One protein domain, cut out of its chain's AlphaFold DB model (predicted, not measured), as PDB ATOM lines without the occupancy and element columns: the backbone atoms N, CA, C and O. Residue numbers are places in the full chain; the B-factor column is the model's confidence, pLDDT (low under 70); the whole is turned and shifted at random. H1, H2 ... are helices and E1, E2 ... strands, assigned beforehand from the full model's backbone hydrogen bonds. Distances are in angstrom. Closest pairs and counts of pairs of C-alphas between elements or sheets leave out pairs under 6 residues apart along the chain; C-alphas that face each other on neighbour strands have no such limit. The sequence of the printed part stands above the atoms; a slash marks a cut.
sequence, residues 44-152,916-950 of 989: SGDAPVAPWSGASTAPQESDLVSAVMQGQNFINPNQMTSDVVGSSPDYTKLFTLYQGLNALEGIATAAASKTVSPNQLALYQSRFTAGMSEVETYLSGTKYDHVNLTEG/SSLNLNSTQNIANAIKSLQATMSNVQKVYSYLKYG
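This is residues 44 to 152 and 916 to 950 of the 989 residues of an uncharacterized protein of Asticcacaulis sp. AC466 (UniProt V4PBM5). Three long helices, H2, H3 and H4, run nearly side by side along the length of an elongated domain, with H2 in the middle, H3 and H4 each packed on it, and the short helix H1 crossing H2 on another side. H3 and H4 stay apart from each other, and the one short strand, E1, lies out near the gap between them, far from the middle. The 144 printed residues include four named helices and one named strand, in the order H1, H2, H3, E1, H4; the class is mostly helix. The whole is compact, with a radius of gyration of the C-alphas of 15.5 A, and its C-alphas span 52 by 29 by 23 A.

Begin with the longest helix, H4, residues 923 to 949: find C-alpha 923 at (3.315, 6.391, -42.176) and go 39.2 A to C-alpha 949 at (39.936, 14.107, -30.680). H2 is residues 89 to 111, 33.7 A long, and H3 is residues 118 to 141, 34.5 A long. H1, residues 61 to 69, begins at C-alpha 61, at (15.508, 3.915, -25.451), and is 12.1 A long. E1, residues 147 to 150, measures 9.7 A and pairs with no named strand.

Look first at H2, the hub, which touches the three other helices. It touches H4 at a shallow tilt of 17 degrees, opposite ways; their closest C-alphas, those of Glu 105 and Ile 930, are 5.5 A apart. H2 and H3 form a helical hairpin: they touch at a shallow tilt of 17 degrees, opposite ways, closest at the C-alphas of Ala 111 and Leu 121, 6.0 A. With residues 99 to 107 alone, H2 touches H1, about perpendicular at 78 degrees; the closest C-alphas are those of Leu 64 and Ala 103, 5.4 A. H1 and H3 are close but not clearly touching, with the C-alphas of Met 69 and Arg 127 closest at 7.1 A. The closest C-alphas of H3 and E1 are those of Leu 139 and Leu 149, 7.4 A apart. H1 and H4 are apart. In H1, H2, H3 and H4 every O i to N i+4 pair is within hydrogen-bond range.

The C-alphas farthest apart are those of Ser 44 and Pro 118, 52.6 A. Residues 153 to 915 are cut out, and C-alphas 152 and 916 are 9.0 A apart across the cut. The link from H1 to H2, 19 residues, is long. Mean pLDDT of the printed part is 86.3; residues 44 to 46 are under 70.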
ATOM      1  N   SER A  44      44.951  15.540 -23.968       54.28
ATOM      2  CA  SER A  44      45.073  14.325 -23.114       54.28
ATOM      3  C   SER A  44      44.233  14.213 -21.820       54.28
ATOM      4  O   SER A  44      44.705  13.668 -20.829       54.28
ATOM      5  N   GLY A  45      42.977  14.672 -21.822       56.94
ATOM      6  CA  GLY A  45      41.994  14.290 -20.790       56.94
ATOM      7  C   GLY A  45      41.097  13.133 -21.252       56.94
ATOM      8  O   GLY A  45      40.748  13.081 -22.434       56.94
ATOM      9  N   ASP A  46      40.715  12.229 -20.343       63.59
ATOM     10  CA  ASP A  46      39.755  11.152 -20.626       63.59
ATOM     11  C   ASP A  46      38.386  11.733 -21.035       63.59
ATOM     12  O   ASP A  46      37.900  12.710 -20.462       63.59
ATOM     13  N   ALA A  47      37.750  11.153 -22.057       77.75
ATOM     14  CA  ALA A  47      36.399  11.537 -22.465       77.75
ATOM     15  C   ALA A  47      35.366  10.650 -21.750       77.75
ATOM     16  O   ALA A  47      35.557   9.430 -21.740       77.75
ATOM     17  N   PRO A  48      34.276  11.226 -21.212       85.69
ATOM     18  CA  PRO A  48      33.203  10.464 -20.584       85.69
ATOM     19  C   PRO A  48      32.618   9.372 -21.484       85.69
ATOM     20  O   PRO A  48      32.545   9.539 -22.708       85.69
ATOM     21  N   VAL A  49      32.159   8.268 -20.891       86.81
ATOM     22  CA  VAL A  49      31.541   7.166 -21.643       86.81
ATOM     23  C   VAL A  49      30.245   7.641 -22.303       86.81
ATOM     24  O   VAL A  49      29.287   8.048 -21.646       86.81
ATOM     25  N   ALA A  50      30.203   7.575 -23.636       88.69
ATOM     26  CA  ALA A  50      29.064   8.066 -24.400       88.69
ATOM     27  C   ALA A  50      27.797   7.198 -24.205       88.69
ATOM     28  O   ALA A  50      27.923   5.971 -24.141       88.69
ATOM     29  N   PRO A  51      26.582   7.790 -24.203       87.56
ATOM     30  CA  PRO A  51      25.305   7.080 -24.024       87.56
ATOM     31  C   PRO A  51      25.046   5.962 -25.036       87.56
ATOM     32  O   PRO A  51      24.426   4.956 -24.715       87.56
ATOM     33  N   TRP A  52      25.557   6.117 -26.257       88.38
ATOM     34  CA  TRP A  52      25.419   5.149 -27.350       88.38
ATOM     35  C   TRP A  52      26.505   4.064 -27.361       88.38
ATOM     36  O   TRP A  52      26.596   3.281 -28.307       88.38
ATOM     37  N   SER A  53      27.380   4.032 -26.353       85.50
ATOM     38  CA  SER A  53      28.408   2.999 -26.232       85.50
ATOM     39  C   SER A  53      27.899   1.803 -25.424       85.50
ATOM     40  O   SER A  53      27.145   1.958 -24.467       85.50
ATOM     41  N   GLY A  54      28.373   0.597 -25.753       74.19
ATOM     42  CA  GLY A  54      27.991  -0.632 -25.040       74.19
ATOM     43  C   GLY A  54      28.444  -0.707 -23.572       74.19
ATOM     44  O   GLY A  54      28.080  -1.652 -22.883       74.19
ATOM     45  N   ALA A  55      29.237   0.263 -23.101       75.31
ATOM     46  CA  ALA A  55      29.686   0.383 -21.712       75.31
ATOM     47  C   ALA A  55      28.878   1.420 -20.902       75.31
ATOM     48  O   ALA A  55      29.195   1.661 -19.740       75.31
ATOM     49  N   SER A  56      27.866   2.059 -21.502       81.06
ATOM     50  CA  SER A  56      27.098   3.123 -20.855       81.06
ATOM     51  C   SER A  56      26.094   2.603 -19.824       81.06
ATOM     52  O   SER A  56      25.454   1.572 -20.020       81.06
ATOM     53  N   THR A  57      25.907   3.369 -18.749       80.38
ATOM     54  CA  THR A  57      24.838   3.190 -17.752       80.38
ATOM     55  C   THR A  57      23.647   4.129 -17.981       80.38
ATOM     56  O   THR A  57      22.742   4.183 -17.148       80.38
ATOM     57  N   ALA A  58      23.637   4.881 -19.089       84.25
ATOM     58  CA  ALA A  58      22.532   5.767 -19.438       84.25
ATOM     59  C   ALA A  58      21.223   4.978 -19.678       84.25
ATOM     60  O   ALA A  58      21.278   3.819 -20.113       84.25
ATOM     61  N   PRO A  59      20.044   5.587 -19.426       85.19
ATOM     62  CA  PRO A  59      18.756   4.956 -19.704       85.19
ATOM     63  C   PRO A  59      18.652   4.477 -21.153       85.19
ATOM     64  O   PRO A  59      19.027   5.210 -22.075       85.19
ATOM     65  N   GLN A  60      18.122   3.268 -21.347       87.25
ATOM     66  CA  GLN A  60      17.888   2.713 -22.678       87.25
ATOM     67  C   GLN A  60      16.682   3.391 -23.339       87.25
ATOM     68  O   GLN A  60      15.820   3.954 -22.664       87.25
ATOM     69  N   GLU A  61      16.591   3.303 -24.666       89.06
ATOM     70  CA  GLU A  61      15.508   3.915 -25.451       89.06
ATOM     71  C   GLU A  61      14.110   3.547 -24.921       89.06
ATOM     72  O   GLU A  61      13.270   4.422 -24.720       89.06
ATOM     73  N   SER A  62      13.876   2.274 -24.580       88.06
ATOM     74  CA  SER A  62      12.596   1.809 -24.028       88.06
ATOM     75  C   SER A  62      12.226   2.469 -22.697       88.06
ATOM     76  O   SER A  62      11.044   2.719 -22.436       88.06
ATOM     77  N   ASP A  63      13.219   2.765 -21.856       91.06
ATOM     78  CA  ASP A  63      13.019   3.419 -20.560       91.06
ATOM     79  C   ASP A  63      12.692   4.900 -20.758       91.06
ATOM     80  O   ASP A  63      11.786   5.432 -20.113       91.06
ATOM     81  N   LEU A  64      13.380   5.548 -21.704       91.88
ATOM     82  CA  LEU A  64      13.121   6.931 -22.099       91.88
ATOM     83  C   LEU A  64      11.709   7.090 -22.663       91.88
ATOM     84  O   LEU A  64      10.958   7.936 -22.180       91.88
ATOM     85  N   VAL A  65      11.318   6.240 -23.621       92.75
ATOM     86  CA  VAL A  65       9.966   6.222 -24.206       92.75
ATOM     87  C   VAL A  65       8.920   6.026 -23.110       92.75
ATOM     88  O   VAL A  65       7.943   6.771 -23.037       92.75
ATOM     89  N   SER A  66       9.143   5.076 -22.200       93.12
ATOM     90  CA  SER A  66       8.234   4.832 -21.076       93.12
ATOM     91  C   SER A  66       8.104   6.049 -20.156       93.12
ATOM     92  O   SER A  66       6.993   6.368 -19.724       93.12
ATOM     93  N   ALA A  67       9.205   6.743 -19.860       92.25
ATOM     94  CA  ALA A  67       9.220   7.928 -19.008       92.25
ATOM     95  C   ALA A  67       8.498   9.118 -19.660       92.25
ATOM     96  O   ALA A  67       7.635   9.739 -19.031       92.25
ATOM     97  N   VAL A  68       8.785   9.418 -20.930       94.81
ATOM     98  CA  VAL A  68       8.148  10.546 -21.628       94.81
ATOM     99  C   VAL A  68       6.674  10.278 -21.917       94.81
ATOM    100  O   VAL A  68       5.878  11.213 -21.886       94.81
ATOM    101  N   MET A  69       6.258   9.024 -22.118       93.44
ATOM    102  CA  MET A  69       4.835   8.672 -22.232       93.44
ATOM    103  C   MET A  69       4.080   8.809 -20.904       93.44
ATOM    104  O   MET A  69       2.875   9.048 -20.911       93.44
ATOM    105  N   GLN A  70       4.780   8.734 -19.767       93.69
ATOM    106  CA  GLN A  70       4.239   9.037 -18.435       93.69
ATOM    107  C   GLN A  70       4.244  10.541 -18.103       93.69
ATOM    108  O   GLN A  70       3.876  10.928 -16.996       93.69
ATOM    109  N   GLY A  71       4.638  11.399 -19.050       89.94
ATOM    110  CA  GLY A  71       4.607  12.854 -18.897       89.94
ATOM    111  C   GLY A  71       5.918  13.489 -18.431       89.94
ATOM    112  O   GLY A  71       5.924  14.691 -18.182       89.94
ATOM    113  N   GLN A  72       7.017  12.733 -18.330       93.81
ATOM    114  CA  GLN A  72       8.346  13.309 -18.078       93.81
ATOM    115  C   GLN A  72       8.835  14.133 -19.282       93.81
ATOM    116  O   GLN A  72       8.403  13.902 -20.415       93.81
ATOM    117  N   ASN A  73       9.747  15.071 -19.028       94.19
ATOM    118  CA  ASN A  73      10.403  15.868 -20.067       94.19
ATOM    119  C   ASN A  73      11.360  14.999 -20.902       94.19
ATOM    120  O   ASN A  73      11.982  14.074 -20.376       94.19
ATOM    121  N   PHE A  74      11.503  15.331 -22.183       95.25
ATOM    122  CA  PHE A  74      12.493  14.742 -23.089       95.25
ATOM    123  C   PHE A  74      13.905  15.230 -22.758       95.25
ATOM    124  O   PHE A  74      14.861  14.457 -22.808       95.25
ATOM    125  N   ILE A  75      14.037  16.506 -22.392       95.62
ATOM    126  CA  ILE A  75      15.310  17.109 -21.996       95.62
ATOM    127  C   ILE A  75      15.428  17.108 -20.470       95.62
ATOM    128  O   ILE A  75      14.740  17.856 -19.770       95.62
ATOM    129  N   ASN A  76      16.340  16.284 -19.942       90.19
ATOM    130  CA  ASN A  76      16.612  16.188 -18.507       90.19
ATOM    131  C   ASN A  76      18.119  16.292 -18.195       90.19
ATOM    132  O   ASN A  76      18.807  15.273 -18.107       90.19
ATOM    133  N   PRO A  77      18.644  17.512 -17.969       85.25
ATOM    134  CA  PRO A  77      20.068  17.725 -17.697       85.25
ATOM    135  C   PRO A  77      20.580  17.018 -16.435       85.25
ATOM    136  O   PRO A  77      21.760  16.700 -16.340       85.25
ATOM    137  N   ASN A  78      19.699  16.738 -15.468       83.50
ATOM    138  CA  ASN A  78      20.074  16.111 -14.198       83.50
ATOM    139  C   ASN A  78      20.273  14.590 -14.310       83.50
ATOM    140  O   ASN A  78      20.769  13.977 -13.367       83.50
ATOM    141  N   GLN A  79      19.874  13.970 -15.425       81.88
ATOM    142  CA  GLN A  79      20.070  12.535 -15.654       81.88
ATOM    143  C   GLN A  79      21.473  12.192 -16.159       81.88
ATOM    144  O   GLN A  79      21.878  11.035 -16.052       81.88
ATOM    145  N   MET A  80      22.219  13.169 -16.684       85.25
ATOM    146  CA  MET A  80      23.527  12.932 -17.290       85.25
ATOM    147  C   MET A  80      24.647  13.461 -16.399       85.25
ATOM    148  O   MET A  80      24.831  14.667 -16.244       85.25
ATOM    149  N   THR A  81      25.439  12.548 -15.843       79.75
ATOM    150  CA  THR A  81      26.640  12.860 -15.060       79.75
ATOM    151  C   THR A  81      27.893  12.433 -15.811       79.75
ATOM    152  O   THR A  81      27.885  11.403 -16.481       79.75
ATOM    153  N   SER A  82      28.981  13.191 -15.674       81.38
ATOM    154  CA  SER A  82      30.289  12.757 -16.170       81.38
ATOM    155  C   SER A  82      30.881  11.703 -15.236       81.38
ATOM    156  O   SER A  82      30.966  11.928 -14.030       81.38
ATOM    157  N   ASP A  83      31.325  10.584 -15.796       80.94
ATOM    158  CA  ASP A  83      32.116   9.550 -15.121       80.94
ATOM    159  C   ASP A  83      33.617   9.886 -15.072       80.94
ATOM    160  O   ASP A  83      34.366   9.292 -14.298       80.94
ATOM    161  N   VAL A  84      34.050  10.890 -15.840       81.44
ATOM    162  CA  VAL A  84      35.412  11.431 -15.805       81.44
ATOM    163  C   VAL A  84      35.451  12.731 -15.003       81.44
ATOM    164  O   VAL A  84      34.725  13.687 -15.289       81.44
ATOM    165  N   VAL A  85      36.332  12.790 -14.004       75.50
ATOM    166  CA  VAL A  85      36.547  13.982 -13.171       75.50
ATOM    167  C   VAL A  85      37.282  15.060 -13.974       75.50
ATOM    168  O   VAL A  85      38.351  14.810 -14.517       75.50
ATOM    169  N   GLY A  86      36.730  16.277 -14.019       72.94
ATOM    170  CA  GLY A  86      37.353  17.427 -14.694       72.94
ATOM    171  C   GLY A  86      37.111  17.513 -16.207       72.94
ATOM    172  O   GLY A  86      37.662  18.411 -16.854       72.94
ATOM    173  N   SER A  87      36.296  16.610 -16.766       78.25
ATOM    174  CA  SER A  87      35.851  16.681 -18.159       78.25
ATOM    175  C   SER A  87      34.986  17.925 -18.413       78.25
ATOM    176  O   SER A  87      34.354  18.473 -17.506       78.25
ATOM    177  N   SER A  88      34.962  18.378 -19.666       82.38
ATOM    178  CA  SER A  88      34.149  19.521 -20.078       82.38
ATOM    179  C   SER A  88      32.656  19.267 -19.821       82.38
ATOM    180  O   SER A  88      32.136  18.222 -20.232       82.38
ATOM    181  N   PRO A  89      31.919  20.246 -19.258       85.25
ATOM    182  CA  PRO A  89      30.459  20.212 -19.194       85.25
ATOM    183  C   PRO A  89      29.782  20.046 -20.564       85.25
ATOM    184  O   PRO A  89      28.619  19.657 -20.634       85.25
ATOM    185  N   ASP A  90      30.484  20.323 -21.667       88.12
ATOM    186  CA  ASP A  90      29.960  20.123 -23.020       88.12
ATOM    187  C   ASP A  90      29.597  18.658 -23.299       88.12
ATOM    188  O   ASP A  90      28.626  18.401 -24.010       88.12
ATOM    189  N   TYR A  91      30.300  17.695 -22.690       89.31
ATOM    190  CA  TYR A  91      29.980  16.272 -22.831       89.31
ATOM    191  C   TYR A  91      28.595  15.938 -22.270       89.31
ATOM    192  O   TYR A  91      27.762  15.372 -22.975       89.31
ATOM    193  N   THR A  92      28.309  16.328 -21.025       90.31
ATOM    194  CA  THR A  92      27.012  16.043 -20.393       90.31
ATOM    195  C   THR A  92      25.873  16.811 -21.065       90.31
ATOM    196  O   THR A  92      24.775  16.267 -21.218       90.31
ATOM    197  N   LYS A  93      26.139  18.026 -21.571       93.88
ATOM    198  CA  LYS A  93      25.181  18.781 -22.392       93.88
ATOM    199  C   LYS A  93      24.843  18.059 -23.703       93.88
ATOM    200  O   LYS A  93      23.667  17.990 -24.061       93.88
ATOM    201  N   LEU A  94      25.837  17.510 -24.413       93.31
ATOM    202  CA  LEU A  94      25.621  16.724 -25.639       93.31
ATOM    203  C   LEU A  94      24.903  15.406 -25.365       93.31
ATOM    204  O   LEU A  94      24.053  14.991 -26.146       93.31
ATOM    205  N   PHE A  95      25.226  14.746 -24.257       94.56
ATOM    206  CA  PHE A  95      24.571  13.503 -23.875       94.56
ATOM    207  C   PHE A  95      23.099  13.722 -23.518       94.56
ATOM    208  O   PHE A  95      22.260  12.913 -23.898       94.56
ATOM    209  N   THR A  96      22.776  14.843 -22.868       95.44
ATOM    210  CA  THR A  96      21.387  15.250 -22.599       95.44
ATOM    211  C   THR A  96      20.608  15.444 -23.902       95.44
ATOM    212  O   THR A  96      19.511  14.910 -24.046       95.44
ATOM    213  N   LEU A  97      21.202  16.143 -24.877       95.62
ATOM    214  CA  LEU A  97      20.619  16.301 -26.211       95.62
ATOM    215  C   LEU A  97      20.400  14.945 -26.896       95.62
ATOM    216  O   LEU A  97      19.317  14.688 -27.412       95.62
ATOM    217  N   TYR A  98      21.411  14.068 -26.873       95.62
ATOM    218  CA  TYR A  98      21.320  12.738 -27.475       95.62
ATOM    219  C   TYR A  98      20.173  11.918 -26.874       95.62
ATOM    220  O   TYR A  98      19.402  11.336 -27.624       95.62
ATOM    221  N   GLN A  99      20.011  11.901 -25.545       95.56
ATOM    222  CA  GLN A  99      18.921  11.164 -24.894       95.56
ATOM    223  C   GLN A  99      17.539  11.722 -25.270       95.56
ATOM    224  O   GLN A  99      16.621  10.941 -25.513       95.56
ATOM    225  N   GLY A 100      17.392  13.048 -25.380       95.88
ATOM    226  CA  GLY A 100      16.149  13.666 -25.852       95.88
ATOM    227  C   GLY A 100      15.803  13.272 -27.292       95.88
ATOM    228  O   GLY A 100      14.670  12.880 -27.573       95.88
ATOM    229  N   LEU A 101      16.795  13.292 -28.191       96.12
ATOM    230  CA  LEU A 101      16.645  12.835 -29.579       96.12
ATOM    231  C   LEU A 101      16.345  11.330 -29.667       96.12
ATOM    232  O   LEU A 101      15.504  10.921 -30.463       96.12
ATOM    233  N   ASN A 102      16.982  10.519 -28.822       95.69
ATOM    234  CA  ASN A 102      16.766   9.074 -28.753       95.69
ATOM    235  C   ASN A 102      15.344   8.740 -28.269       95.69
ATOM    236  O   ASN A 102      14.690   7.851 -28.801       95.69
ATOM    237  N   ALA A 103      14.819   9.501 -27.302       96.56
ATOM    238  CA  ALA A 103      13.434   9.377 -26.857       96.56
ATOM    239  C   ALA A 103      12.431   9.756 -27.965       96.56
ATOM    240  O   ALA A 103      11.408   9.091 -28.118       96.56
ATOM    241  N   LEU A 104      12.714  10.805 -28.747       97.56
ATOM    242  CA  LEU A 104      11.902  11.194 -29.906       97.56
ATOM    243  C   LEU A 104      11.899  10.117 -30.997       97.56
ATOM    244  O   LEU A 104      10.836   9.801 -31.533       97.56
ATOM    245  N   GLU A 105      13.067   9.543 -31.303       96.81
ATOM    246  CA  GLU A 105      13.200   8.449 -32.270       96.81
ATOM    247  C   GLU A 105      12.383   7.237 -31.815       96.81
ATOM    248  O   GLU A 105      11.534   6.772 -32.572       96.81
ATOM    249  N   GLY A 106      12.502   6.840 -30.544       95.75
ATOM    250  CA  GLY A 106      11.737   5.723 -29.993       95.75
ATOM    251  C   GLY A 106      10.219   5.947 -30.008       95.75
ATOM    252  O   GLY A 106       9.452   5.014 -30.253       95.75
ATOM    253  N   ILE A 107       9.746   7.189 -29.818       96.44
ATOM    254  CA  ILE A 107       8.322   7.538 -29.986       96.44
ATOM    255  C   ILE A 107       7.885   7.377 -31.446       96.44
ATOM    256  O   ILE A 107       6.815   6.820 -31.703       96.44
ATOM    257  N   ALA A 108       8.701   7.828 -32.401       95.00
ATOM    258  CA  ALA A 108       8.419   7.659 -33.824       95.00
ATOM    259  C   ALA A 108       8.428   6.171 -34.228       95.00
ATOM    260  O   ALA A 108       7.512   5.706 -34.908       95.00
ATOM    261  N   THR A 109       9.394   5.397 -33.736       95.12
ATOM    262  CA  THR A 109       9.496   3.946 -33.936       95.12
ATOM    263  C   THR A 109       8.289   3.209 -33.345       95.12
ATOM    264  O   THR A 109       7.714   2.338 -34.000       95.12
ATOM    265  N   ALA A 110       7.825   3.596 -32.152       92.62
ATOM    266  CA  ALA A 110       6.602   3.051 -31.561       92.62
ATOM    267  C   ALA A 110       5.356   3.378 -32.404       92.62
ATOM    268  O   ALA A 110       4.512   2.505 -32.621       92.62
ATOM    269  N   ALA A 111       5.266   4.604 -32.931       89.75
ATOM    270  CA  ALA A 111       4.184   5.033 -33.814       89.75
ATOM    271  C   ALA A 111       4.166   4.283 -35.161       89.75
ATOM    272  O   ALA A 111       3.098   4.118 -35.747       89.75
ATOM    273  N   ALA A 112       5.313   3.781 -35.632       88.94
ATOM    274  CA  ALA A 112       5.427   3.012 -36.876       88.94
ATOM    275  C   ALA A 112       4.798   1.605 -36.802       88.94
ATOM    276  O   ALA A 112       4.666   0.924 -37.824       88.94
ATOM    277  N   SER A 113       4.430   1.129 -35.608       87.12
ATOM    278  CA  SER A 113       3.863  -0.207 -35.442       87.12
ATOM    279  C   SER A 113       2.474  -0.329 -36.082       87.12
ATOM    280  O   SER A 113       1.559   0.449 -35.814       87.12
ATOM    281  N   LYS A 114       2.267  -1.406 -36.854       78.69
ATOM    282  CA  LYS A 114       0.986  -1.727 -37.514       78.69
ATOM    283  C   LYS A 114      -0.174  -1.994 -36.542       78.69
ATOM    284  O   LYS A 114      -1.310  -2.135 -36.985       78.69
ATOM    285  N   THR A 115       0.098  -2.119 -35.242       82.88
ATOM    286  CA  THR A 115      -0.904  -2.400 -34.201       82.88
ATOM    287  C   THR A 115      -1.399  -1.151 -33.462       82.88
ATOM    288  O   THR A 115      -2.249  -1.272 -32.581       82.88
ATOM    289  N   VAL A 116      -0.887   0.039 -33.795       83.19
ATOM    290  CA  VAL A 116      -1.244   1.306 -33.136       83.19
ATOM    291  C   VAL A 116      -2.623   1.784 -33.595       83.19
ATOM    292  O   VAL A 116      -2.888   1.925 -34.786       83.19
ATOM    293  N   SER A 117      -3.518   2.056 -32.643       80.69
ATOM    294  CA  SER A 117      -4.834   2.649 -32.929       80.69
ATOM    295  C   SER A 117      -4.744   4.159 -33.221       80.69
ATOM    296  O   SER A 117      -3.822   4.813 -32.728       80.69
ATOM    297  N   PRO A 118      -5.725   4.770 -33.921       74.44
ATOM    298  CA  PRO A 118      -5.725   6.215 -34.195       74.44
ATOM    299  C   PRO A 118      -5.580   7.097 -32.944       74.44
ATOM    300  O   PRO A 118      -4.867   8.096 -32.963       74.44
ATOM    301  N   ASN A 119      -6.194   6.696 -31.825       77.00
ATOM    302  CA  ASN A 119      -6.097   7.425 -30.556       77.00
ATOM    303  C   ASN A 119      -4.692   7.335 -29.939       77.00
ATOM    304  O   ASN A 119      -4.204   8.304 -29.363       77.00
ATOM    305  N   GLN A 120      -4.032   6.180 -30.063       85.81
ATOM    306  CA  GLN A 120      -2.646   6.016 -29.621       85.81
ATOM    307  C   GLN A 120      -1.684   6.800 -30.516       85.81
ATOM    308  O   GLN A 120      -0.779   7.444 -29.996       85.81
ATOM    309  N   LEU A 121      -1.907   6.813 -31.834       81.69
ATOM    310  CA  LEU A 121      -1.112   7.616 -32.763       81.69
ATOM    311  C   LEU A 121      -1.228   9.114 -32.452       81.69
ATOM    312  O   LEU A 121      -0.215   9.804 -32.391       81.69
ATOM    313  N   ALA A 122      -2.437   9.607 -32.165       79.50
ATOM    314  CA  ALA A 122      -2.648  10.990 -31.742       79.50
ATOM    315  C   ALA A 122      -1.899  11.327 -30.436       79.50
ATOM    316  O   ALA A 122      -1.343  12.419 -30.301       79.50
ATOM    317  N   LEU A 123      -1.834  10.384 -29.487       86.38
ATOM    318  CA  LEU A 123      -1.052  10.546 -28.261       86.38
ATOM    319  C   LEU A 123       0.458  10.596 -28.547       86.38
ATOM    320  O   LEU A 123       1.133  11.491 -28.037       86.38
ATOM    321  N   TYR A 124       0.983   9.684 -29.376       91.94
ATOM    322  CA  TYR A 124       2.391   9.707 -29.790       91.94
ATOM    323  C   TYR A 124       2.744  11.009 -30.503       91.94
ATOM    324  O   TYR A 124       3.728  11.638 -30.136       91.94
ATOM    325  N   GLN A 125       1.912  11.465 -31.443       87.06
ATOM    326  CA  GLN A 125       2.081  12.750 -32.121       87.06
ATOM    327  C   GLN A 125       2.145  13.912 -31.124       87.06
ATOM    328  O   GLN A 125       3.034  14.754 -31.214       87.06
ATOM    329  N   SER A 126       1.226  13.962 -30.157       86.25
ATOM    330  CA  SER A 126       1.201  15.032 -29.155       86.25
ATOM    331  C   SER A 126       2.479  15.058 -28.311       86.25
ATOM    332  O   SER A 126       3.061  16.127 -28.111       86.25
ATOM    333  N   ARG A 127       2.951  13.891 -27.850       93.06
ATOM    334  CA  ARG A 127       4.207  13.785 -27.090       93.06
ATOM    335  C   ARG A 127       5.427  14.088 -27.956       93.06
ATOM    336  O   ARG A 127       6.314  14.791 -27.491       93.06
ATOM    337  N   PHE A 128       5.444  13.630 -29.204       93.69
ATOM    338  CA  PHE A 128       6.500  13.923 -30.168       93.69
ATOM    339  C   PHE A 128       6.627  15.431 -30.412       93.69
ATOM    340  O   PHE A 128       7.714  15.978 -30.285       93.69
ATOM    341  N   THR A 129       5.518  16.136 -30.661       86.62
ATOM    342  CA  THR A 129       5.519  17.600 -30.827       86.62
ATOM    343  C   THR A 129       6.051  18.325 -29.589       86.62
ATOM    344  O   THR A 129       6.826  19.271 -29.726       86.62
ATOM    345  N   ALA A 130       5.681  17.881 -28.382       89.12
ATOM    346  CA  ALA A 130       6.229  18.446 -27.148       89.12
ATOM    347  C   ALA A 130       7.750  18.229 -27.051       89.12
ATOM    348  O   ALA A 130       8.484  19.176 -26.780       89.12
ATOM    349  N   GLY A 131       8.231  17.016 -27.347       94.62
ATOM    350  CA  GLY A 131       9.659  16.699 -27.331       94.62
ATOM    351  C   GLY A 131      10.473  17.463 -28.373       94.62
ATOM    352  O   GLY A 131      11.550  17.956 -28.049       94.62
ATOM    353  N   MET A 132       9.944  17.642 -29.589       90.81
ATOM    354  CA  MET A 132      10.577  18.471 -30.624       90.81
ATOM    355  C   MET A 132      10.776  19.909 -30.126       90.81
ATOM    356  O   MET A 132      11.864  20.460 -30.267       90.81
ATOM    357  N   SER A 133       9.761  20.485 -29.469       87.50
ATOM    358  CA  SER A 133       9.833  21.838 -28.901       87.50
ATOM    359  C   SER A 133      10.824  21.947 -27.733       87.50
ATOM    360  O   SER A 133      11.539  22.946 -27.621       87.50
ATOM    361  N   GLU A 134      10.910  20.926 -26.874       94.06
ATOM    362  CA  GLU A 134      11.918  20.872 -25.808       94.06
ATOM    363  C   GLU A 134      13.346  20.818 -26.374       94.06
ATOM    364  O   GLU A 134      14.219  21.538 -25.888       94.06
ATOM    365  N   VAL A 135      13.580  20.007 -27.412       92.88
ATOM    366  CA  VAL A 135      14.883  19.906 -28.090       92.88
ATOM    367  C   VAL A 135      15.262  21.227 -28.760       92.88
ATOM    368  O   VAL A 135      16.377  21.696 -28.555       92.88
ATOM    369  N   GLU A 136      14.348  21.863 -29.495       86.19
ATOM    370  CA  GLU A 136      14.572  23.170 -30.137       86.19
ATOM    371  C   GLU A 136      14.925  24.256 -29.100       86.19
ATOM    372  O   GLU A 136      15.888  25.016 -29.248       86.19
ATOM    373  N   THR A 137      14.195  24.278 -27.980       87.44
ATOM    374  CA  THR A 137      14.469  25.195 -26.861       87.44
ATOM    375  C   THR A 137      15.840  24.923 -26.239       87.44
ATOM    376  O   THR A 137      16.578  25.853 -25.909       87.44
ATOM    377  N   TYR A 138      16.207  23.651 -26.082       91.56
ATOM    378  CA  TYR A 138      17.503  23.272 -25.534       91.56
ATOM    379  C   TYR A 138      18.655  23.640 -26.474       91.56
ATOM    380  O   TYR A 138      19.653  24.187 -26.008       91.56
ATOM    381  N   LEU A 139      18.517  23.392 -27.779       87.44
ATOM    382  CA  LEU A 139      19.524  23.728 -28.790       87.44
ATOM    383  C   LEU A 139      19.786  25.234 -28.857       87.44
ATOM    384  O   LEU A 139      20.938  25.652 -28.819       87.44
ATOM    385  N   SER A 140      18.728  26.045 -28.876       79.50
ATOM    386  CA  SER A 140      18.847  27.508 -28.935       79.50
ATOM    387  C   SER A 140      19.323  28.146 -27.621       79.50
ATOM    388  O   SER A 140      19.940  29.212 -27.634       79.50
ATOM    389  N   GLY A 141      19.050  27.520 -26.470       83.62
ATOM    390  CA  GLY A 141      19.397  28.055 -25.149       83.62
ATOM    391  C   GLY A 141      20.744  27.594 -24.580       83.62
ATOM    392  O   GLY A 141      21.282  28.242 -23.678       83.62
ATOM    393  N   THR A 142      21.295  26.477 -25.063       88.38
ATOM    394  CA  THR A 142      22.478  25.847 -24.460       88.38
ATOM    395  C   THR A 142      23.772  26.415 -25.022       88.38
ATOM    396  O   THR A 142      24.076  26.279 -26.203       88.38
ATOM    397  N   LYS A 143      24.596  26.996 -24.145       85.81
ATOM    398  CA  LYS A 143      25.948  27.449 -24.494       85.81
ATOM    399  C   LYS A 143      26.972  26.354 -24.226       85.81
ATOM    400  O   LYS A 143      26.962  25.738 -23.156       85.81
ATOM    401  N   TYR A 144      27.883  26.167 -25.169       86.69
ATOM    402  CA  TYR A 144      29.004  25.238 -25.064       86.69
ATOM    403  C   TYR A 144      30.319  26.010 -24.939       86.69
ATOM    404  O   TYR A 144      30.414  27.155 -25.375       86.69
ATOM    405  N   ASP A 145      31.341  25.410 -24.345       83.62
ATOM    406  CA  ASP A 145      32.624  26.080 -24.114       83.62
ATOM    407  C   ASP A 145      33.562  25.986 -25.330       83.62
ATOM    408  O   ASP A 145      34.399  26.879 -25.530       83.62
ATOM    409  N   HIS A 146      33.402  24.930 -26.141       80.44
ATOM    410  CA  HIS A 146      34.326  24.555 -27.226       80.44
ATOM    411  C   HIS A 146      33.683  24.386 -28.606       80.44
ATOM    412  O   HIS A 146      34.382  24.321 -29.618       80.44
ATOM    413  N   VAL A 147      32.358  24.312 -28.676       84.25
ATOM    414  CA  VAL A 147      31.614  24.216 -29.937       84.25
ATOM    415  C   VAL A 147      30.541  25.289 -29.980       84.25
ATOM    416  O   VAL A 147      30.135  25.806 -28.946       84.25
ATOM    417  N   ASN A 148      30.098  25.641 -31.174       84.88
ATOM    418  CA  ASN A 148      28.885  26.411 -31.375       84.88
ATOM    419  C   ASN A 148      27.982  25.587 -32.293       84.88
ATOM    420  O   ASN A 148      28.371  25.276 -33.421       84.88
ATOM    421  N   LEU A 149      26.836  25.147 -31.779       86.38
ATOM    422  CA  LEU A 149      25.942  24.259 -32.513       86.38
ATOM    423  C   LEU A 149      24.856  25.079 -33.189       86.38
ATOM    424  O   LEU A 149      24.163  25.842 -32.527       86.38
ATOM    425  N   THR A 150      24.691  24.881 -34.493       85.00
ATOM    426  CA  THR A 150      23.497  25.332 -35.216       85.00
ATOM    427  C   THR A 150      22.560  24.148 -35.409       85.00
ATOM    428  O   THR A 150      23.001  23.016 -35.645       85.00
ATOM    429  N   GLU A 151      21.261  24.413 -35.285       83.25
ATOM    430  CA  GLU A 151      20.207  23.422 -35.492       83.25
ATOM    431  C   GLU A 151      20.314  22.810 -36.895       83.25
ATOM    432  O   GLU A 151      20.336  21.589 -37.052       83.25
ATOM    433  N   GLY A 152      20.459  23.662 -37.913       83.69
ATOM    434  CA  GLY A 152      20.432  23.263 -39.315       83.69
ATOM    435  C   GLY A 152      21.796  22.906 -39.915       83.69
ATOM    436  O   GLY A 152      22.733  22.463 -39.249       83.69
ATOM    437  N   SER A 916      13.212  20.734 -37.648       78.62
ATOM    438  CA  SER A 916      12.121  21.134 -36.751       78.62
ATOM    439  C   SER A 916      10.720  20.926 -37.347       78.62
ATOM    440  O   SER A 916       9.726  21.083 -36.638       78.62
ATOM    441  N   SER A 917      10.596  20.536 -38.623       73.94
ATOM    442  CA  SER A 917       9.301  20.328 -39.291       73.94
ATOM    443  C   SER A 917       8.730  18.906 -39.164       73.94
ATOM    444  O   SER A 917       7.631  18.633 -39.658       73.94
ATOM    445  N   LEU A 918       9.444  17.994 -38.495       83.81
ATOM    446  CA  LEU A 918       9.063  16.583 -38.387       83.81
ATOM    447  C   LEU A 918       7.737  16.368 -37.643       83.81
ATOM    448  O   LEU A 918       7.433  17.013 -36.639       83.81
ATOM    449  N   ASN A 919       6.964  15.384 -38.109       83.06
ATOM    450  CA  ASN A 919       5.735  14.927 -37.465       83.06
ATOM    451  C   ASN A 919       5.485  13.428 -37.728       83.06
ATOM    452  O   ASN A 919       6.238  12.779 -38.447       83.06
ATOM    453  N   LEU A 920       4.424  12.889 -37.132       85.62
ATOM    454  CA  LEU A 920       3.989  11.489 -37.148       85.62
ATOM    455  C   LEU A 920       2.560  11.323 -37.713       85.62
ATOM    456  O   LEU A 920       1.921  10.296 -37.487       85.62
ATOM    457  N   ASN A 921       2.035  12.309 -38.453       74.94
ATOM    458  CA  ASN A 921       0.641  12.312 -38.930       74.94
ATOM    459  C   ASN A 921       0.358  11.274 -40.036       74.94
ATOM    460  O   ASN A 921      -0.800  11.033 -40.373       74.94
ATOM    461  N   SER A 922       1.394  10.658 -40.614       72.31
ATOM    462  CA  SER A 922       1.279   9.619 -41.641       72.31
ATOM    463  C   SER A 922       2.431   8.616 -41.548       72.31
ATOM    464  O   SER A 922       3.499   8.934 -41.029       72.31
ATOM    465  N   THR A 923       2.257   7.418 -42.112       74.69
ATOM    466  CA  THR A 923       3.315   6.391 -42.176       74.69
ATOM    467  C   THR A 923       4.599   6.914 -42.827       74.69
ATOM    468  O   THR A 923       5.697   6.618 -42.358       74.69
ATOM    469  N   GLN A 924       4.470   7.723 -43.883       72.44
ATOM    470  CA  GLN A 924       5.616   8.316 -44.568       72.44
ATOM    471  C   GLN A 924       6.304   9.380 -43.700       72.44
ATOM    472  O   GLN A 924       7.531   9.413 -43.640       72.44
ATOM    473  N   ASN A 925       5.533  10.210 -42.987       74.81
ATOM    474  CA  ASN A 925       6.088  11.189 -42.050       74.81
ATOM    475  C   ASN A 925       6.825  10.507 -40.895       74.81
ATOM    476  O   ASN A 925       7.935  10.915 -40.571       74.81
ATOM    477  N   ILE A 926       6.282   9.408 -40.358       83.12
ATOM    478  CA  ILE A 926       6.948   8.598 -39.330       83.12
ATOM    479  C   ILE A 926       8.300   8.071 -39.839       83.12
ATOM    480  O   ILE A 926       9.317   8.230 -39.165       83.12
ATOM    481  N   ALA A 927       8.341   7.496 -41.045       82.44
ATOM    482  CA  ALA A 927       9.586   7.001 -41.637       82.44
ATOM    483  C   ALA A 927      10.618   8.124 -41.863       82.44
ATOM    484  O   ALA A 927      11.805   7.950 -41.575       82.44
ATOM    485  N   ASN A 928      10.166   9.290 -42.338       79.81
ATOM    486  CA  ASN A 928      11.012  10.470 -42.519       79.81
ATOM    487  C   ASN A 928      11.549  10.999 -41.177       79.81
ATOM    488  O   ASN A 928      12.730  11.336 -41.091       79.81
ATOM    489  N   ALA A 929      10.715  11.023 -40.133       86.88
ATOM    490  CA  ALA A 929      11.095  11.458 -38.794       86.88
ATOM    491  C   ALA A 929      12.183  10.565 -38.195       86.88
ATOM    492  O   ALA A 929      13.213  11.082 -37.769       86.88
ATOM    493  N   ILE A 930      12.015   9.238 -38.251       90.88
ATOM    494  CA  ILE A 930      13.028   8.273 -37.792       90.88
ATOM    495  C   ILE A 930      14.362   8.525 -38.507       90.88
ATOM    496  O   ILE A 930      15.392   8.727 -37.865       90.88
ATOM    497  N   LYS A 931      14.346   8.601 -39.846       88.94
ATOM    498  CA  LYS A 931      15.558   8.822 -40.648       88.94
ATOM    499  C   LYS A 931      16.252  10.150 -40.316       88.94
ATOM    500  O   LYS A 931      17.478  10.190 -40.209       88.94
ATOM    501  N   SER A 932      15.486  11.232 -40.173       87.62
ATOM    502  CA  SER A 932      16.016  12.570 -39.878       87.62
ATOM    503  C   SER A 932      16.604  12.660 -38.461       87.62
ATOM    504  O   SER A 932      17.718  13.160 -38.271       87.62
ATOM    505  N   LEU A 933      15.930  12.073 -37.466       93.38
ATOM    506  CA  LEU A 933      16.427  12.002 -36.089       93.38
ATOM    507  C   LEU A 933      17.705  11.160 -35.989       93.38
ATOM    508  O   LEU A 933      18.661  11.579 -35.338       93.38
ATOM    509  N   GLN A 934      17.781  10.030 -36.697       93.19
ATOM    510  CA  GLN A 934      18.997   9.213 -36.773       93.19
ATOM    511  C   GLN A 934      20.177   9.977 -37.395       93.19
ATOM    512  O   GLN A 934      21.300   9.911 -36.885       93.19
ATOM    513  N   ALA A 935      19.936  10.749 -38.461       87.00
ATOM    514  CA  ALA A 935      20.958  11.610 -39.057       87.00
ATOM    515  C   ALA A 935      21.435  12.698 -38.075       87.00
ATOM    516  O   ALA A 935      22.643  12.909 -37.929       87.00
ATOM    517  N   THR A 936      20.505  13.320 -37.344       91.88
ATOM    518  CA  THR A 936      20.813  14.322 -36.309       91.88
ATOM    519  C   THR A 936      21.661  13.718 -35.187       91.88
ATOM    520  O   THR A 936      22.711  14.257 -34.834       91.88
ATOM    521  N   MET A 937      21.267  12.554 -34.657       94.00
ATOM    522  CA  MET A 937      22.024  11.830 -33.630       94.00
ATOM    523  C   MET A 937      23.438  11.475 -34.108       94.00
ATOM    524  O   MET A 937      24.399  11.630 -33.355       94.00
ATOM    525  N   SER A 938      23.601  11.073 -35.373       91.88
ATOM    526  CA  SER A 938      24.927  10.844 -35.963       91.88
ATOM    527  C   SER A 938      25.782  12.117 -35.982       91.88
ATOM    528  O   SER A 938      26.981  12.066 -35.703       91.88
ATOM    529  N   ASN A 939      25.191  13.285 -36.246       89.62
ATOM    530  CA  ASN A 939      25.914  14.552 -36.165       89.62
ATOM    531  C   ASN A 939      26.296  14.909 -34.719       89.62
ATOM    532  O   ASN A 939      27.432  15.322 -34.498       89.62
ATOM    533  N   VAL A 940      25.449  14.632 -33.720       93.81
ATOM    534  CA  VAL A 940      25.823  14.754 -32.291       93.81
ATOM    535  C   VAL A 940      27.039  13.877 -31.954       93.81
ATOM    536  O   VAL A 940      27.968  14.328 -31.277       93.81
ATOM    537  N   GLN A 941      27.107  12.652 -32.486       91.75
ATOM    538  CA  GLN A 941      28.270  11.768 -32.318       91.75
ATOM    539  C   GLN A 941      29.548  12.341 -32.960       91.75
ATOM    540  O   GLN A 941      30.649  12.165 -32.423       91.75
ATOM    541  N   LYS A 942      29.431  13.059 -34.085       88.88
ATOM    542  CA  LYS A 942      30.563  13.776 -34.700       88.88
ATOM    543  C   LYS A 942      31.038  14.935 -33.826       88.88
ATOM    544  O   LYS A 942      32.246  15.115 -33.696       88.88
ATOM    545  N   VAL A 943      30.126  15.675 -33.189       89.50
ATOM    546  CA  VAL A 943      30.489  16.731 -32.225       89.50
ATOM    547  C   VAL A 943      31.248  16.134 -31.038       89.50
ATOM    548  O   VAL A 943      32.315  16.630 -30.685       89.50
ATOM    549  N   TYR A 944      30.770  15.020 -30.470       89.81
ATOM    550  CA  TYR A 944      31.496  14.299 -29.417       89.81
ATOM    551  C   TYR A 944      32.897  13.872 -29.875       89.81
ATOM    552  O   TYR A 944      33.873  14.045 -29.147       89.81
ATOM    553  N   SER A 945      33.008  13.351 -31.100       86.62
ATOM    554  CA  SER A 945      34.294  12.951 -31.675       86.62
ATOM    555  C   SER A 945      35.252  14.137 -31.796       86.62
ATOM    556  O   SER A 945      36.431  13.987 -31.490       86.62
ATOM    557  N   TYR A 946      34.754  15.318 -32.169       85.12
ATOM    558  CA  TYR A 946      35.546  16.547 -32.183       85.12
ATOM    559  C   TYR A 946      35.973  16.984 -30.774       85.12
ATOM    560  O   TYR A 946      37.147  17.273 -30.572       85.12
ATOM    561  N   LEU A 947      35.078  16.980 -29.780       83.88
ATOM    562  CA  LEU A 947      35.461  17.307 -28.398       83.88
ATOM    563  C   LEU A 947      36.549  16.360 -27.868       83.88
ATOM    564  O   LEU A 947      37.474  16.780 -27.170       83.88
ATOM    565  N   LYS A 948      36.459  15.078 -28.238       82.38
ATOM    566  CA  LYS A 948      37.400  14.044 -27.810       82.38
ATOM    567  C   LYS A 948      38.749  14.129 -28.522       82.38
ATOM    568  O   LYS A 948      39.785  14.016 -27.871       82.38
ATOM    569  N   TYR A 949      38.746  14.292 -29.843       77.69
ATOM    570  CA  TYR A 949      39.936  14.107 -30.680       77.69
ATOM    571  C   TYR A 949      40.424  15.378 -31.388       77.69
ATOM    572  O   TYR A 949      41.513  15.369 -31.962       77.69
ATOM    573  N   GLY A 950      39.659  16.468 -31.350       77.25
ATOM    574  CA  GLY A 950      39.885  17.646 -32.183       77.25
ATOM    575  C   GLY A 950      39.633  17.369 -33.669       77.25
ATOM    576  O   GLY A 950      39.019  16.369 -34.051       77.25
TER     577      GLY A 950